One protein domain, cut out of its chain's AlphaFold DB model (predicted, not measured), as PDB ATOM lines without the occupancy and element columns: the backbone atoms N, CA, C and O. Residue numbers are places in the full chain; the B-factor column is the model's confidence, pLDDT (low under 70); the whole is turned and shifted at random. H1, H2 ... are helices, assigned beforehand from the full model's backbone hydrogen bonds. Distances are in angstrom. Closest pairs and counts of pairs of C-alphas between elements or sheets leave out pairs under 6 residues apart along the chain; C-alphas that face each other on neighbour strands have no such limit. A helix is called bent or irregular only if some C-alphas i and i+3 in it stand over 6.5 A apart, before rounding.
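This is residues 2 to 103 of the 473 residues of an uncharacterized protein of Trebouxia sp. A1-2 (UniProt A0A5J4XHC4). A long, slim helical hairpin, with helices H2 and H3 as its two arms, makes a narrow V that is closed at residues 55 to 59; the short helix H1 folds back loosely beside the first part of H2. The last part of H3, residues 88 to 103, sticks out past the body, and so does the turn of residues 16 to 22. The printed part has 102 residues with three named helices, H1, H2 and H3 in that order, and no named strand; its class is all helix. It is only just loose, close to extended, with a radius of gyration of the C-alphas of 19.1 A, and its outline is a rod spanning 66 by 26 by 16 A.

H1 is residues 2 to 15, beginning at C-alpha 2 at (-6.253, -33.469, 11.235), and measures 20.0 A from first to last C-alpha. H2 is residues 21 to 54, 52.1 A long, ending at C-alpha 54 at (7.526, -8.832, 24.725). H2 is irregular: C-alphas 22 and 25 are 7.2 A apart, where about 5 A is found in a regular helix. H3, the longest helix, is residues 60 to 103, 64.2 A long, ending at C-alpha 103 at (25.704, -64.895, 12.679).

H1 and H2 form a helical hairpin and only just touch, with 3 pairs of C-alphas within 8 A. Their closest C-alphas are those of Ala 15 and Pro 27, 6.8 A apart. H1 touches with residues 11 to 15 alone and H2 with residues 27 to 30 alone. Their lines stand at a shallow tilt of 17 degrees, and they run opposite ways. H2 and H3 form a second helical hairpin and touch with 11 pairs of C-alphas within 8 A, H3 with residues 62 to 80 alone. Their closest C-alphas are those of Val 49 and Leu 66, 6.3 A apart. Their lines stand at a shallow tilt of 24 degrees, and they run opposite ways. H1 and H3 are apart. In H1 and H3 every O i to N i+4 pair is within hydrogen-bond range; in H2, 25 of 30 are.

The two C-alphas farthest apart are those of Glu 57 and Ile 103, at 66.6 A. Without the stretches that stand free, the body has 79 residues and spans 54 by 19 by 19 A. The printed part has no cut, and the links H1 to H2 and H2 to H3 are tight, with 5 residues in each. The mean pLDDT of the printed part is 78.1; it is under 70 at residues 2 to 5, residues 15 to 27 and residue 56.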
ATOM      1  N   GLU A   2      -5.530 -32.491  12.091       58.47
ATOM      2  CA  GLU A   2      -6.253 -33.469  11.235       58.47
ATOM      3  C   GLU A   2      -5.461 -33.829   9.959       58.47
ATOM      4  O   GLU A   2      -5.229 -35.001   9.678       58.47
ATOM      5  N   LEU A   3      -4.949 -32.808   9.258       59.16
ATOM      6  CA  LEU A   3      -4.109 -32.955   8.062       59.16
ATOM      7  C   LEU A   3      -2.774 -33.667   8.340       59.16
ATOM      8  O   LEU A   3      -2.416 -34.562   7.587       59.16
ATOM      9  N   LEU A   4      -2.077 -33.342   9.437       62.75
ATOM     10  CA  LEU A   4      -0.839 -34.033   9.840       62.75
ATOM     11  C   LEU A   4      -1.099 -35.517  10.146       62.75
ATOM     12  O   LEU A   4      -0.362 -36.375   9.676       62.75
ATOM     13  N   ARG A   5      -2.188 -35.843  10.856       69.12
ATOM     14  CA  ARG A   5      -2.568 -37.240  11.142       69.12
ATOM     15  C   ARG A   5      -2.973 -37.996   9.872       69.12
ATOM     16  O   ARG A   5      -2.640 -39.169   9.738       69.12
ATOM     17  N   GLN A   6      -3.633 -37.334   8.917       70.94
ATOM     18  CA  GLN A   6      -3.881 -37.902   7.586       70.94
ATOM     19  C   GLN A   6      -2.588 -38.083   6.778       70.94
ATOM     20  O   GLN A   6      -2.465 -39.079   6.069       70.94
ATOM     21  N   ARG A   7      -1.617 -37.167   6.894       72.50
ATOM     22  CA  ARG A   7      -0.331 -37.250   6.190       72.50
ATOM     23  C   ARG A   7       0.541 -38.381   6.733       72.50
ATOM     24  O   ARG A   7       1.064 -39.149   5.937       72.50
ATOM     25  N   VAL A   8       0.613 -38.551   8.054       70.38
ATOM     26  CA  VAL A   8       1.290 -39.697   8.686       70.38
ATOM     27  C   VAL A   8       0.641 -41.017   8.248       70.38
ATOM     28  O   VAL A   8       1.340 -41.858   7.698       70.38
ATOM     29  N   MET A   9      -0.691 -41.160   8.326       72.81
ATOM     30  CA  MET A   9      -1.379 -42.368   7.824       72.81
ATOM     31  C   MET A   9      -1.191 -42.619   6.314       72.81
ATOM     32  O   MET A   9      -1.218 -43.770   5.876       72.81
ATOM     33  N   GLN A  10      -1.003 -41.575   5.496       76.31
ATOM     34  CA  GLN A  10      -0.622 -41.742   4.088       76.31
ATOM     35  C   GLN A  10       0.796 -42.302   3.956       76.31
ATOM     36  O   GLN A  10       0.983 -43.272   3.230       76.31
ATOM     37  N   LEU A  11       1.771 -41.738   4.673       70.44
ATOM     38  CA  LEU A  11       3.166 -42.185   4.630       70.44
ATOM     39  C   LEU A  11       3.330 -43.615   5.177       70.44
ATOM     40  O   LEU A  11       4.019 -44.423   4.558       70.44
ATOM     41  N   GLU A  12       2.630 -43.967   6.260       71.62
ATOM     42  CA  GLU A  12       2.518 -45.342   6.775       71.62
ATOM     43  C   GLU A  12       1.964 -46.305   5.708       71.62
ATOM     44  O   GLU A  12       2.531 -47.372   5.458       71.62
ATOM     45  N   GLY A  13       0.863 -45.923   5.048       75.50
ATOM     46  CA  GLY A  13       0.217 -46.727   4.009       75.50
ATOM     47  C   GLY A  13       1.062 -46.884   2.741       75.50
ATOM     48  O   GLY A  13       1.114 -47.970   2.162       75.50
ATOM     49  N   GLU A  14       1.761 -45.827   2.325       70.69
ATOM     50  CA  GLU A  14       2.684 -45.846   1.190       70.69
ATOM     51  C   GLU A  14       3.911 -46.718   1.496       70.69
ATOM     52  O   GLU A  14       4.241 -47.598   0.693       70.69
ATOM     53  N   ALA A  15       4.521 -46.572   2.679       59.84
ATOM     54  CA  ALA A  15       5.642 -47.396   3.131       59.84
ATOM     55  C   ALA A  15       5.267 -48.886   3.235       59.84
ATOM     56  O   ALA A  15       5.983 -49.743   2.715       59.84
ATOM     57  N   SER A  16       4.104 -49.206   3.818       60.00
ATOM     58  CA  SER A  16       3.616 -50.587   3.949       60.00
ATOM     59  C   SER A  16       3.234 -51.249   2.613       60.00
ATOM     60  O   SER A  16       2.945 -52.446   2.596       60.00
ATOM     61  N   SER A  17       3.201 -50.508   1.498       64.19
ATOM     62  CA  SER A  17       2.791 -51.024   0.182       64.19
ATOM     63  C   SER A  17       3.949 -51.455  -0.731       64.19
ATOM     64  O   SER A  17       3.704 -51.971  -1.826       64.19
ATOM     65  N   ARG A  18       5.210 -51.243  -0.320       54.09
ATOM     66  CA  ARG A  18       6.390 -51.329  -1.200       54.09
ATOM     67  C   ARG A  18       7.501 -52.248  -0.670       54.09
ATOM     68  O   ARG A  18       8.610 -51.799  -0.379       54.09
ATOM     69  N   ASP A  19       7.243 -53.555  -0.663       52.81
ATOM     70  CA  ASP A  19       8.267 -54.599  -0.464       52.81
ATOM     71  C   ASP A  19       9.263 -54.662  -1.647       52.81
ATOM     72  O   ASP A  19       9.212 -55.546  -2.505       52.81
ATOM     73  N   GLY A  20      10.185 -53.699  -1.722       58.31
ATOM     74  CA  GLY A  20      11.215 -53.641  -2.759       58.31
ATOM     75  C   GLY A  20      12.486 -52.919  -2.291       58.31
ATOM     76  O   GLY A  20      12.396 -51.782  -1.832       58.31
ATOM     77  N   PRO A  21      13.691 -53.503  -2.461       53.59
ATOM     78  CA  PRO A  21      14.937 -52.945  -1.913       53.59
ATOM     79  C   PRO A  21      15.357 -51.605  -2.538       53.59
ATOM     80  O   PRO A  21      16.154 -50.875  -1.961       53.59
ATOM     81  N   ALA A  22      14.802 -51.237  -3.697       52.09
ATOM     82  CA  ALA A  22      14.989 -49.908  -4.279       52.09
ATOM     83  C   ALA A  22      14.192 -48.804  -3.550       52.09
ATOM     84  O   ALA A  22      14.509 -47.629  -3.712       52.09
ATOM     85  N   SER A  23      13.177 -49.157  -2.750       52.72
ATOM     86  CA  SER A  23      12.243 -48.196  -2.148       52.72
ATOM     87  C   SER A  23      12.705 -47.611  -0.809       52.72
ATOM     88  O   SER A  23      12.034 -46.722  -0.299       52.72
ATOM     89  N   GLN A  24      13.817 -48.069  -0.223       53.84
ATOM     90  CA  GLN A  24      14.230 -47.642   1.125       53.84
ATOM     91  C   GLN A  24      14.802 -46.216   1.207       53.84
ATOM     92  O   GLN A  24      14.892 -45.677   2.298       53.84
ATOM     93  N   ARG A  25      15.134 -45.567   0.079       55.78
ATOM     94  CA  ARG A  25      15.626 -44.171   0.074       55.78
ATOM     95  C   ARG A  25      14.527 -43.103   0.094       55.78
ATOM     96  O   ARG A  25      14.827 -41.952   0.383       55.78
ATOM     97  N   GLU A  26      13.286 -43.462  -0.229       58.53
ATOM     98  CA  GLU A  26      12.148 -42.531  -0.215       58.53
ATOM     99  C   GLU A  26      11.521 -42.311   1.184       58.53
ATOM    100  O   GLU A  26      11.231 -41.153   1.485       58.53
ATOM    101  N   PRO A  27      11.351 -43.309   2.085       62.09
ATOM    102  CA  PRO A  27      10.813 -43.051   3.426       62.09
ATOM    103  C   PRO A  27      11.758 -42.219   4.302       62.09
ATOM    104  O   PRO A  27      11.279 -41.371   5.047       62.09
ATOM    105  N   ASP A  28      13.080 -42.391   4.176       70.56
ATOM    106  CA  ASP A  28      14.066 -41.548   4.875       70.56
ATOM    107  C   ASP A  28      13.955 -40.072   4.453       70.56
ATOM    108  O   ASP A  28      14.098 -39.179   5.287       70.56
ATOM    109  N   ALA A  29      13.663 -39.808   3.173       76.31
ATOM    110  CA  ALA A  29      13.419 -38.458   2.670       76.31
ATOM    111  C   ALA A  29      12.089 -37.897   3.198       76.31
ATOM    112  O   ALA A  29      12.076 -36.813   3.767       76.31
ATOM    113  N   ALA A  30      10.996 -38.664   3.121       76.62
ATOM    114  CA  ALA A  30       9.694 -38.227   3.630       76.62
ATOM    115  C   ALA A  30       9.686 -37.978   5.154       76.62
ATOM    116  O   ALA A  30       8.991 -37.078   5.625       76.62
ATOM    117  N   LEU A  31      10.471 -38.738   5.930       75.44
ATOM    118  CA  LEU A  31      10.696 -38.482   7.357       75.44
ATOM    119  C   LEU A  31      11.547 -37.228   7.600       75.44
ATOM    120  O   LEU A  31      11.287 -36.503   8.559       75.44
ATOM    121  N   ALA A  32      12.542 -36.951   6.751       78.75
ATOM    122  CA  ALA A  32      13.327 -35.721   6.831       78.75
ATOM    123  C   ALA A  32      12.481 -34.481   6.491       78.75
ATOM    124  O   ALA A  32      12.535 -33.503   7.233       78.75
ATOM    125  N   ASP A  33      11.657 -34.553   5.442       84.50
ATOM    126  CA  ASP A  33      10.724 -33.495   5.039       84.50
ATOM    127  C   ASP A  33       9.692 -33.223   6.149       84.50
ATOM    128  O   ASP A  33       9.522 -32.081   6.571       84.50
ATOM    129  N   LEU A  34       9.071 -34.275   6.704       79.81
ATOM    130  CA  LEU A  34       8.126 -34.152   7.821       79.81
ATOM    131  C   LEU A  34       8.780 -33.534   9.067       79.81
ATOM    132  O   LEU A  34       8.162 -32.717   9.743       79.81
ATOM    133  N   ASN A  35      10.027 -33.899   9.380       80.00
ATOM    134  CA  ASN A  35      10.753 -33.327  10.515       80.00
ATOM    135  C   ASN A  35      11.162 -31.861  10.256       80.00
ATOM    136  O   ASN A  35      11.187 -31.058  11.186       80.00
ATOM    137  N   ALA A  36      11.421 -31.479   9.001       84.06
ATOM    138  CA  ALA A  36      11.648 -30.087   8.619       84.06
ATOM    139  C   ALA A  36      10.370 -29.238   8.763       84.06
ATOM    140  O   ALA A  36      10.431 -28.174   9.380       84.06
ATOM    141  N   GLU A  37       9.212 -29.731   8.298       85.56
ATOM    142  CA  GLU A  37       7.901 -29.102   8.545       85.56
ATOM    143  C   GLU A  37       7.634 -28.943  10.055       85.56
ATOM    144  O   GLU A  37       7.230 -27.873  10.516       85.56
ATOM    145  N   LEU A  38       7.915 -29.985  10.846       80.56
ATOM    146  CA  LEU A  38       7.696 -29.999  12.295       80.56
ATOM    147  C   LEU A  38       8.598 -28.995  13.042       80.56
ATOM    148  O   LEU A  38       8.150 -28.310  13.965       80.56
ATOM    149  N   MET A  39       9.864 -28.891  12.630       82.31
ATOM    150  CA  MET A  39      10.827 -27.919  13.154       82.31
ATOM    151  C   MET A  39      10.454 -26.481  12.776       82.31
ATOM    152  O   MET A  39      10.610 -25.586  13.607       82.31
ATOM    153  N   GLN A  40       9.922 -26.256  11.569       89.06
ATOM    154  CA  GLN A  40       9.402 -24.949  11.168       89.06
ATOM    155  C   GLN A  40       8.180 -24.556  12.014       89.06
ATOM    156  O   GLN A  40       8.172 -23.458  12.568       89.06
ATOM    157  N   GLU A  41       7.198 -25.449  12.203       84.69
ATOM    158  CA  GLU A  41       6.027 -25.155  13.046       84.69
ATOM    159  C   GLU A  41       6.441 -24.840  14.500       84.69
ATOM    160  O   GLU A  41       5.911 -23.917  15.120       84.69
ATOM    161  N   MET A  42       7.438 -25.550  15.042       81.88
ATOM    162  CA  MET A  42       8.020 -25.247  16.357       81.88
ATOM    163  C   MET A  42       8.670 -23.860  16.434       81.88
ATOM    164  O   MET A  42       8.554 -23.201  17.470       81.88
ATOM    165  N   GLU A  43       9.351 -23.410  15.381       88.62
ATOM    166  CA  GLU A  43      10.027 -22.111  15.377       88.62
ATOM    167  C   GLU A  43       9.049 -20.948  15.147       88.62
ATOM    168  O   GLU A  43       9.128 -19.944  15.854       88.62
ATOM    169  N   GLU A  44       8.043 -21.110  14.281       89.00
ATOM    170  CA  GLU A  44       6.923 -20.164  14.144       89.00
ATOM    171  C   GLU A  44       6.177 -19.988  15.481       89.00
ATOM    172  O   GLU A  44       5.919 -18.866  15.928       89.00
ATOM    173  N   VAL A  45       5.897 -21.092  16.187       83.06
ATOM    174  CA  VAL A  45       5.272 -21.061  17.517       83.06
ATOM    175  C   VAL A  45       6.184 -20.405  18.564       83.06
ATOM    176  O   VAL A  45       5.690 -19.651  19.403       83.06
ATOM    177  N   ARG A  46       7.509 -20.618  18.523       85.31
ATOM    178  CA  ARG A  46       8.470 -19.927  19.410       85.31
ATOM    179  C   ARG A  46       8.504 -18.424  19.173       85.31
ATOM    180  O   ARG A  46       8.410 -17.673  20.142       85.31
ATOM    181  N   GLN A  47       8.616 -17.996  17.916       89.06
ATOM    182  CA  GLN A  47       8.616 -16.582  17.542       89.06
ATOM    183  C   GLN A  47       7.332 -15.915  18.033       89.06
ATOM    184  O   GLN A  47       7.397 -14.934  18.773       89.06
ATOM    185  N   ARG A  48       6.172 -16.532  17.775       86.62
ATOM    186  CA  ARG A  48       4.880 -16.028  18.253       86.62
ATOM    187  C   ARG A  48       4.785 -15.958  19.783       86.62
ATOM    188  O   ARG A  48       4.226 -15.013  20.335       86.62
ATOM    189  N   VAL A  49       5.365 -16.924  20.493       83.88
ATOM    190  CA  VAL A  49       5.442 -16.910  21.962       83.88
ATOM    191  C   VAL A  49       6.387 -15.814  22.489       83.88
ATOM    192  O   VAL A  49       6.123 -15.292  23.574       83.88
ATOM    193  N   MET A  50       7.432 -15.416  21.750       86.19
ATOM    194  CA  MET A  50       8.276 -14.258  22.091       86.19
ATOM    195  C   MET A  50       7.599 -12.915  21.785       86.19
ATOM    196  O   MET A  50       7.661 -12.015  22.622       86.19
ATOM    197  N   GLU A  51       6.903 -12.779  20.652       87.38
ATOM    198  CA  GLU A  51       6.084 -11.594  20.337       87.38
ATOM    199  C   GLU A  51       5.066 -11.306  21.451       87.38
ATOM    200  O   GLU A  51       4.945 -10.179  21.930       87.38
ATOM    201  N   LEU A  52       4.361 -12.343  21.917       84.56
ATOM    202  CA  LEU A  52       3.372 -12.204  22.985       84.56
ATOM    203  C   LEU A  52       4.018 -11.903  24.349       84.56
ATOM    204  O   LEU A  52       3.443 -11.152  25.127       84.56
ATOM    205  N   GLN A  53       5.214 -12.435  24.640       82.94
ATOM    206  CA  GLN A  53       5.935 -12.157  25.897       82.94
ATOM    207  C   GLN A  53       6.624 -10.787  25.947       82.94
ATOM    208  O   GLN A  53       6.909 -10.301  27.041       82.94
ATOM    209  N   THR A  54       6.908 -10.169  24.800       87.00
ATOM    210  CA  THR A  54       7.526  -8.832  24.725       87.00
ATOM    211  C   THR A  54       6.496  -7.694  24.747       87.00
ATOM    212  O   THR A  54       6.863  -6.540  24.977       87.00
ATOM    213  N   GLY A  55       5.202  -8.000  24.598       84.69
ATOM    214  CA  GLY A  55       4.112  -7.053  24.833       84.69
ATOM    215  C   GLY A  55       4.018  -6.643  26.307       84.69
ATOM    216  O   GLY A  55       3.706  -7.460  27.169       84.69
ATOM    217  N   ALA A  56       4.258  -5.359  26.599       69.69
ATOM    218  CA  ALA A  56       4.305  -4.834  27.970       69.69
ATOM    219  C   ALA A  56       2.969  -4.924  28.742       69.69
ATOM    220  O   ALA A  56       2.969  -4.915  29.972       69.69
ATOM    221  N   GLU A  57       1.845  -5.030  28.029       85.62
ATOM    222  CA  GLU A  57       0.521  -5.324  28.576       85.62
ATOM    223  C   GLU A  57      -0.090  -6.463  27.738       85.62
ATOM    224  O   GLU A  57      -0.338  -6.289  26.546       85.62
ATOM    225  N   MET A  58      -0.276  -7.642  28.346       85.31
ATOM    226  CA  MET A  58      -0.893  -8.815  27.709       85.31
ATOM    227  C   MET A  58      -2.391  -8.873  28.033       85.31
ATOM    228  O   MET A  58      -2.769  -9.052  29.193       85.31
ATOM    229  N   ASP A  59      -3.237  -8.796  27.008       92.56
ATOM    230  CA  ASP A  59      -4.690  -8.949  27.140       92.56
ATOM    231  C   ASP A  59      -5.098 -10.388  27.518       92.56
ATOM    232  O   ASP A  59      -4.401 -11.364  27.231       92.56
ATOM    233  N   GLU A  60      -6.301 -10.556  28.082       91.94
ATOM    234  CA  GLU A  60      -6.871 -11.879  28.407       91.94
ATOM    235  C   GLU A  60      -6.985 -12.794  27.164       91.94
ATOM    236  O   GLU A  60      -6.822 -14.011  27.257       91.94
ATOM    237  N   ALA A  61      -7.164 -12.208  25.974       88.44
ATOM    238  CA  ALA A  61      -7.113 -12.931  24.702       88.44
ATOM    239  C   ALA A  61      -5.699 -13.450  24.368       88.44
ATOM    240  O   ALA A  61      -5.550 -14.597  23.950       88.44
ATOM    241  N   GLN A  62      -4.659 -12.645  24.604       84.75
ATOM    242  CA  GLN A  62      -3.259 -13.031  24.389       84.75
ATOM    243  C   GLN A  62      -2.787 -14.052  25.432       84.75
ATOM    244  O   GLN A  62      -2.013 -14.951  25.114       84.75
ATOM    245  N   MET A  63      -3.302 -13.976  26.665       84.75
ATOM    246  CA  MET A  63      -3.122 -15.013  27.689       84.75
ATOM    247  C   MET A  63      -3.656 -16.374  27.219       84.75
ATOM    248  O   MET A  63      -2.987 -17.389  27.412       84.75
ATOM    249  N   ALA A  64      -4.831 -16.402  26.578       90.69
ATOM    250  CA  ALA A  64      -5.413 -17.622  26.019       90.69
ATOM    251  C   ALA A  64      -4.655 -18.123  24.772       90.69
ATOM    252  O   ALA A  64      -4.395 -19.320  24.658       90.69
ATOM    253  N   GLU A  65      -4.239 -17.220  23.875       88.06
ATOM    254  CA  GLU A  65      -3.385 -17.541  22.720       88.06
ATOM    255  C   GLU A  65      -2.062 -18.184  23.174       88.06
ATOM    256  O   GLU A  65      -1.687 -19.254  22.698       88.06
ATOM    257  N   LEU A  66      -1.398 -17.600  24.175       83.19
ATOM    258  CA  LEU A  66      -0.135 -18.100  24.718       83.19
ATOM    259  C   LEU A  66      -0.292 -19.440  25.464       83.19
ATOM    260  O   LEU A  66       0.629 -20.258  25.444       83.19
ATOM    261  N   GLN A  67      -1.448 -19.711  26.084       90.50
ATOM    262  CA  GLN A  67      -1.759 -21.039  26.633       90.50
ATOM    263  C   GLN A  67      -1.913 -22.091  25.524       90.50
ATOM    264  O   GLN A  67      -1.256 -23.128  25.594       90.50
ATOM    265  N   LEU A  68      -2.680 -21.796  24.468       91.25
ATOM    266  CA  LEU A  68      -2.837 -22.689  23.311       91.25
ATOM    267  C   LEU A  68      -1.504 -22.959  22.595       91.25
ATOM    268  O   LEU A  68      -1.227 -24.095  22.216       91.25
ATOM    269  N   LEU A  69      -0.646 -21.945  22.455       85.19
ATOM    270  CA  LEU A  69       0.696 -22.106  21.884       85.19
ATOM    271  C   LEU A  69       1.589 -22.992  22.769       85.19
ATOM    272  O   LEU A  69       2.310 -23.839  22.247       85.19
ATOM    273  N   ARG A  70       1.509 -22.879  24.104       85.62
ATOM    274  CA  ARG A  70       2.225 -23.783  25.027       85.62
ATOM    275  C   ARG A  70       1.733 -25.226  24.935       85.62
ATOM    276  O   ARG A  70       2.560 -26.133  24.911       85.62
ATOM    277  N   GLU A  71       0.423 -25.450  24.847       89.31
ATOM    278  CA  GLU A  71      -0.137 -26.788  24.608       89.31
ATOM    279  C   GLU A  71       0.323 -27.349  23.252       89.31
ATOM    280  O   GLU A  71       0.701 -28.518  23.167       89.31
ATOM    281  N   ARG A  72       0.396 -26.504  22.213       85.50
ATOM    282  CA  ARG A  72       0.900 -26.889  20.888       85.50
ATOM    283  C   ARG A  72       2.375 -27.284  20.900       85.50
ATOM    284  O   ARG A  72       2.700 -28.311  20.312       85.50
ATOM    285  N   VAL A  73       3.250 -26.549  21.597       84.12
ATOM    286  CA  VAL A  73       4.664 -26.947  21.769       84.12
ATOM    287  C   VAL A  73       4.765 -28.345  22.385       84.12
ATOM    288  O   VAL A  73       5.556 -29.157  21.916       84.12
ATOM    289  N   VAL A  74       3.946 -28.656  23.395       88.19
ATOM    290  CA  VAL A  74       3.959 -29.975  24.049       88.19
ATOM    291  C   VAL A  74       3.423 -31.081  23.128       88.19
ATOM    292  O   VAL A  74       4.010 -32.163  23.099       88.19
ATOM    293  N   GLU A  75       2.367 -30.836  22.337       86.19
ATOM    294  CA  GLU A  75       1.894 -31.817  21.338       86.19
ATOM    295  C   GLU A  75       2.962 -32.069  20.258       86.19
ATOM    296  O   GLU A  75       3.244 -33.224  19.936       86.19
ATOM    297  N   VAL A  76       3.616 -31.018  19.749       81.44
ATOM    298  CA  VAL A  76       4.652 -31.140  18.709       81.44
ATOM    299  C   VAL A  76       5.914 -31.836  19.234       81.44
ATOM    300  O   VAL A  76       6.412 -32.748  18.580       81.44
ATOM    301  N   GLN A  77       6.386 -31.506  20.440       84.00
ATOM    302  CA  GLN A  77       7.499 -32.223  21.082       84.00
ATOM    303  C   GLN A  77       7.168 -33.702  21.336       84.00
ATOM    304  O   GLN A  77       8.035 -34.562  21.187       84.00
ATOM    305  N   GLY A  78       5.912 -34.019  21.672       88.94
ATOM    306  CA  GLY A  78       5.440 -35.400  21.795       88.94
ATOM    307  C   GLY A  78       5.481 -36.169  20.469       88.94
ATOM    308  O   GLY A  78       5.884 -37.332  20.451       88.94
ATOM    309  N   LEU A  79       5.120 -35.518  19.357       83.25
ATOM    310  CA  LEU A  79       5.218 -36.096  18.011       83.25
ATOM    311  C   LEU A  79       6.676 -36.268  17.560       83.25
ATOM    312  O   LEU A  79       7.014 -37.322  17.024       83.25
ATOM    313  N   GLN A  80       7.548 -35.292  17.832       82.44
ATOM    314  CA  GLN A  80       8.982 -35.396  17.540       82.44
ATOM    315  C   GLN A  80       9.607 -36.589  18.280       82.44
ATOM    316  O   GLN A  80      10.248 -37.434  17.659       82.44
ATOM    317  N   ALA A  81       9.358 -36.714  19.588       81.12
ATOM    318  CA  ALA A  81       9.876 -37.817  20.396       81.12
ATOM    319  C   ALA A  81       9.354 -39.196  19.938       81.12
ATOM    320  O   ALA A  81      10.078 -40.188  20.037       81.12
ATOM    321  N   ALA A  82       8.124 -39.271  19.415       81.44
ATOM    322  CA  ALA A  82       7.589 -40.494  18.816       81.44
ATOM    323  C   ALA A  82       8.306 -40.850  17.500       81.44
ATOM    324  O   ALA A  82       8.776 -41.978  17.353       81.44
ATOM    325  N   ALA A  83       8.466 -39.888  16.585       77.75
ATOM    326  CA  ALA A  83       9.167 -40.094  15.316       77.75
ATOM    327  C   ALA A  83      10.652 -40.458  15.517       77.75
ATOM    328  O   ALA A  83      11.182 -41.340  14.837       77.75
ATOM    329  N   GLU A  84      11.326 -39.839  16.491       80.75
ATOM    330  CA  GLU A  84      12.691 -40.202  16.887       80.75
ATOM    331  C   GLU A  84      12.757 -41.631  17.449       80.75
ATOM    332  O   GLU A  84      13.639 -42.401  17.058       80.75
ATOM    333  N   ALA A  85      11.811 -42.029  18.307       80.75
ATOM    334  CA  ALA A  85      11.746 -43.387  18.849       80.75
ATOM    335  C   ALA A  85      11.523 -44.447  17.755       80.75
ATOM    336  O   ALA A  85      12.187 -45.488  17.770       80.75
ATOM    337  N   GLU A  86      10.659 -44.181  16.772       80.38
ATOM    338  CA  GLU A  86      10.453 -45.067  15.620       80.38
ATOM    339  C   GLU A  86      11.687 -45.131  14.713       80.38
ATOM    340  O   GLU A  86      12.116 -46.225  14.343       80.38
ATOM    341  N   ALA A  87      12.339 -43.999  14.432       77.50
ATOM    342  CA  ALA A  87      13.588 -43.967  13.670       77.50
ATOM    343  C   ALA A  87      14.729 -44.722  14.380       77.50
ATOM    344  O   ALA A  87      15.549 -45.375  13.727       77.50
ATOM    345  N   HIS A  88      14.787 -44.681  15.716       81.94
ATOM    346  CA  HIS A  88      15.710 -45.497  16.508       81.94
ATOM    347  C   HIS A  88      15.345 -46.989  16.478       81.94
ATOM    348  O   HIS A  88      16.239 -47.821  16.299       81.94
ATOM    349  N   GLY A  89      14.058 -47.337  16.576       84.81
ATOM    350  CA  GLY A  89      13.572 -48.714  16.451       84.81
ATOM    351  C   GLY A  89      13.856 -49.322  15.074       84.81
ATOM    352  O   GLY A  89      14.347 -50.447  14.985       84.81
ATOM    353  N   ALA A  90      13.649 -48.560  13.997       75.56
ATOM    354  CA  ALA A  90      13.971 -48.967  12.630       75.56
ATOM    355  C   ALA A  90      15.478 -49.215  12.440       75.56
ATOM    356  O   ALA A  90      15.868 -50.226  11.852       75.56
ATOM    357  N   LYS A  91      16.335 -48.348  12.999       77.56
ATOM    358  CA  LYS A  91      17.799 -48.527  12.986       77.56
ATOM    359  C   LYS A  91      18.235 -49.765  13.774       77.56
ATOM    360  O   LYS A  91      19.052 -50.529  13.267       77.56
ATOM    361  N   GLN A  92      17.657 -50.019  14.951       81.50
ATOM    362  CA  GLN A  92      17.915 -51.250  15.712       81.50
ATOM    363  C   GLN A  92      17.454 -52.503  14.953       81.50
ATOM    364  O   GLN A  92      18.207 -53.466  14.861       81.50
ATOM    365  N   ALA A  93      16.267 -52.481  14.343       77.94
ATOM    366  CA  ALA A  93      15.754 -53.595  13.546       77.94
ATOM    367  C   ALA A  93      16.543 -53.827  12.240       77.94
ATOM    368  O   ALA A  93      16.546 -54.942  11.717       77.94
ATOM    369  N   HIS A  94      17.207 -52.801  11.697       74.25
ATOM    370  CA  HIS A  94      18.138 -52.963  10.581       74.25
ATOM    371  C   HIS A  94      19.480 -53.540  11.042       74.25
ATOM    372  O   HIS A  94      19.931 -54.514  10.442       74.25
ATOM    373  N   GLN A  95      20.063 -53.015  12.127       76.50
ATOM    374  CA  GLN A  95      21.294 -53.550  12.717       76.50
ATOM    375  C   GLN A  95      21.122 -55.024  13.093       76.50
ATOM    376  O   GLN A  95      21.900 -55.851  12.640       76.50
ATOM    377  N   GLN A  96      20.037 -55.384  13.786       85.62
ATOM    378  CA  GLN A  96      19.767 -56.774  14.148       85.62
ATOM    379  C   GLN A  96      19.674 -57.697  12.919       85.62
ATOM    380  O   GLN A  96      20.129 -58.830  12.978       85.62
ATOM    381  N   LYS A  97      19.145 -57.228  11.777       80.94
ATOM    382  CA  LYS A  97      19.136 -58.017  10.530       80.94
ATOM    383  C   LYS A  97      20.529 -58.188   9.917       80.94
ATOM    384  O   LYS A  97      20.764 -59.210   9.277       80.94
ATOM    385  N   MET A  98      21.424 -57.213  10.091       75.44
ATOM    386  CA  MET A  98      22.837 -57.360   9.727       75.44
ATOM    387  C   MET A  98      23.493 -58.389  10.654       75.44
ATOM    388  O   MET A  98      23.983 -59.401  10.156       75.44
ATOM    389  N   ASP A  99      23.371 -58.207  11.972       84.94
ATOM    390  CA  ASP A  99      23.906 -59.101  13.006       84.94
ATOM    391  C   ASP A  99      23.429 -60.556  12.807       84.94
ATOM    392  O   ASP A  99      24.241 -61.479  12.761       84.94
ATOM    393  N   ASP A 100      22.123 -60.777  12.604       86.25
ATOM    394  CA  ASP A 100      21.529 -62.095  12.331       86.25
ATOM    395  C   ASP A 100      22.093 -62.721  11.037       86.25
ATOM    396  O   ASP A 100      22.286 -63.939  10.962       86.25
ATOM    397  N   SER A 101      22.389 -61.910  10.011       78.00
ATOM    398  CA  SER A 101      22.975 -62.385   8.747       78.00
ATOM    399  C   SER A 101      24.469 -62.714   8.860       78.00
ATOM    400  O   SER A 101      24.932 -63.693   8.270       78.00
ATOM    401  N   GLU A 102      25.211 -61.962   9.674       80.12
ATOM    402  CA  GLU A 102      26.604 -62.251  10.014       80.12
ATOM    403  C   GLU A 102      26.697 -63.522  10.862       80.12
ATOM    404  O   GLU A 102      27.488 -64.412  10.550       80.12
ATOM    405  N   ILE A 103      25.828 -63.676  11.867       85.12
ATOM    406  CA  ILE A 103      25.704 -64.895  12.679       85.12
ATOM    407  C   ILE A 103      25.375 -66.105  11.792       85.12
ATOM    408  O   ILE A 103      25.999 -67.158  11.941       85.12
TER     409      ILE A 103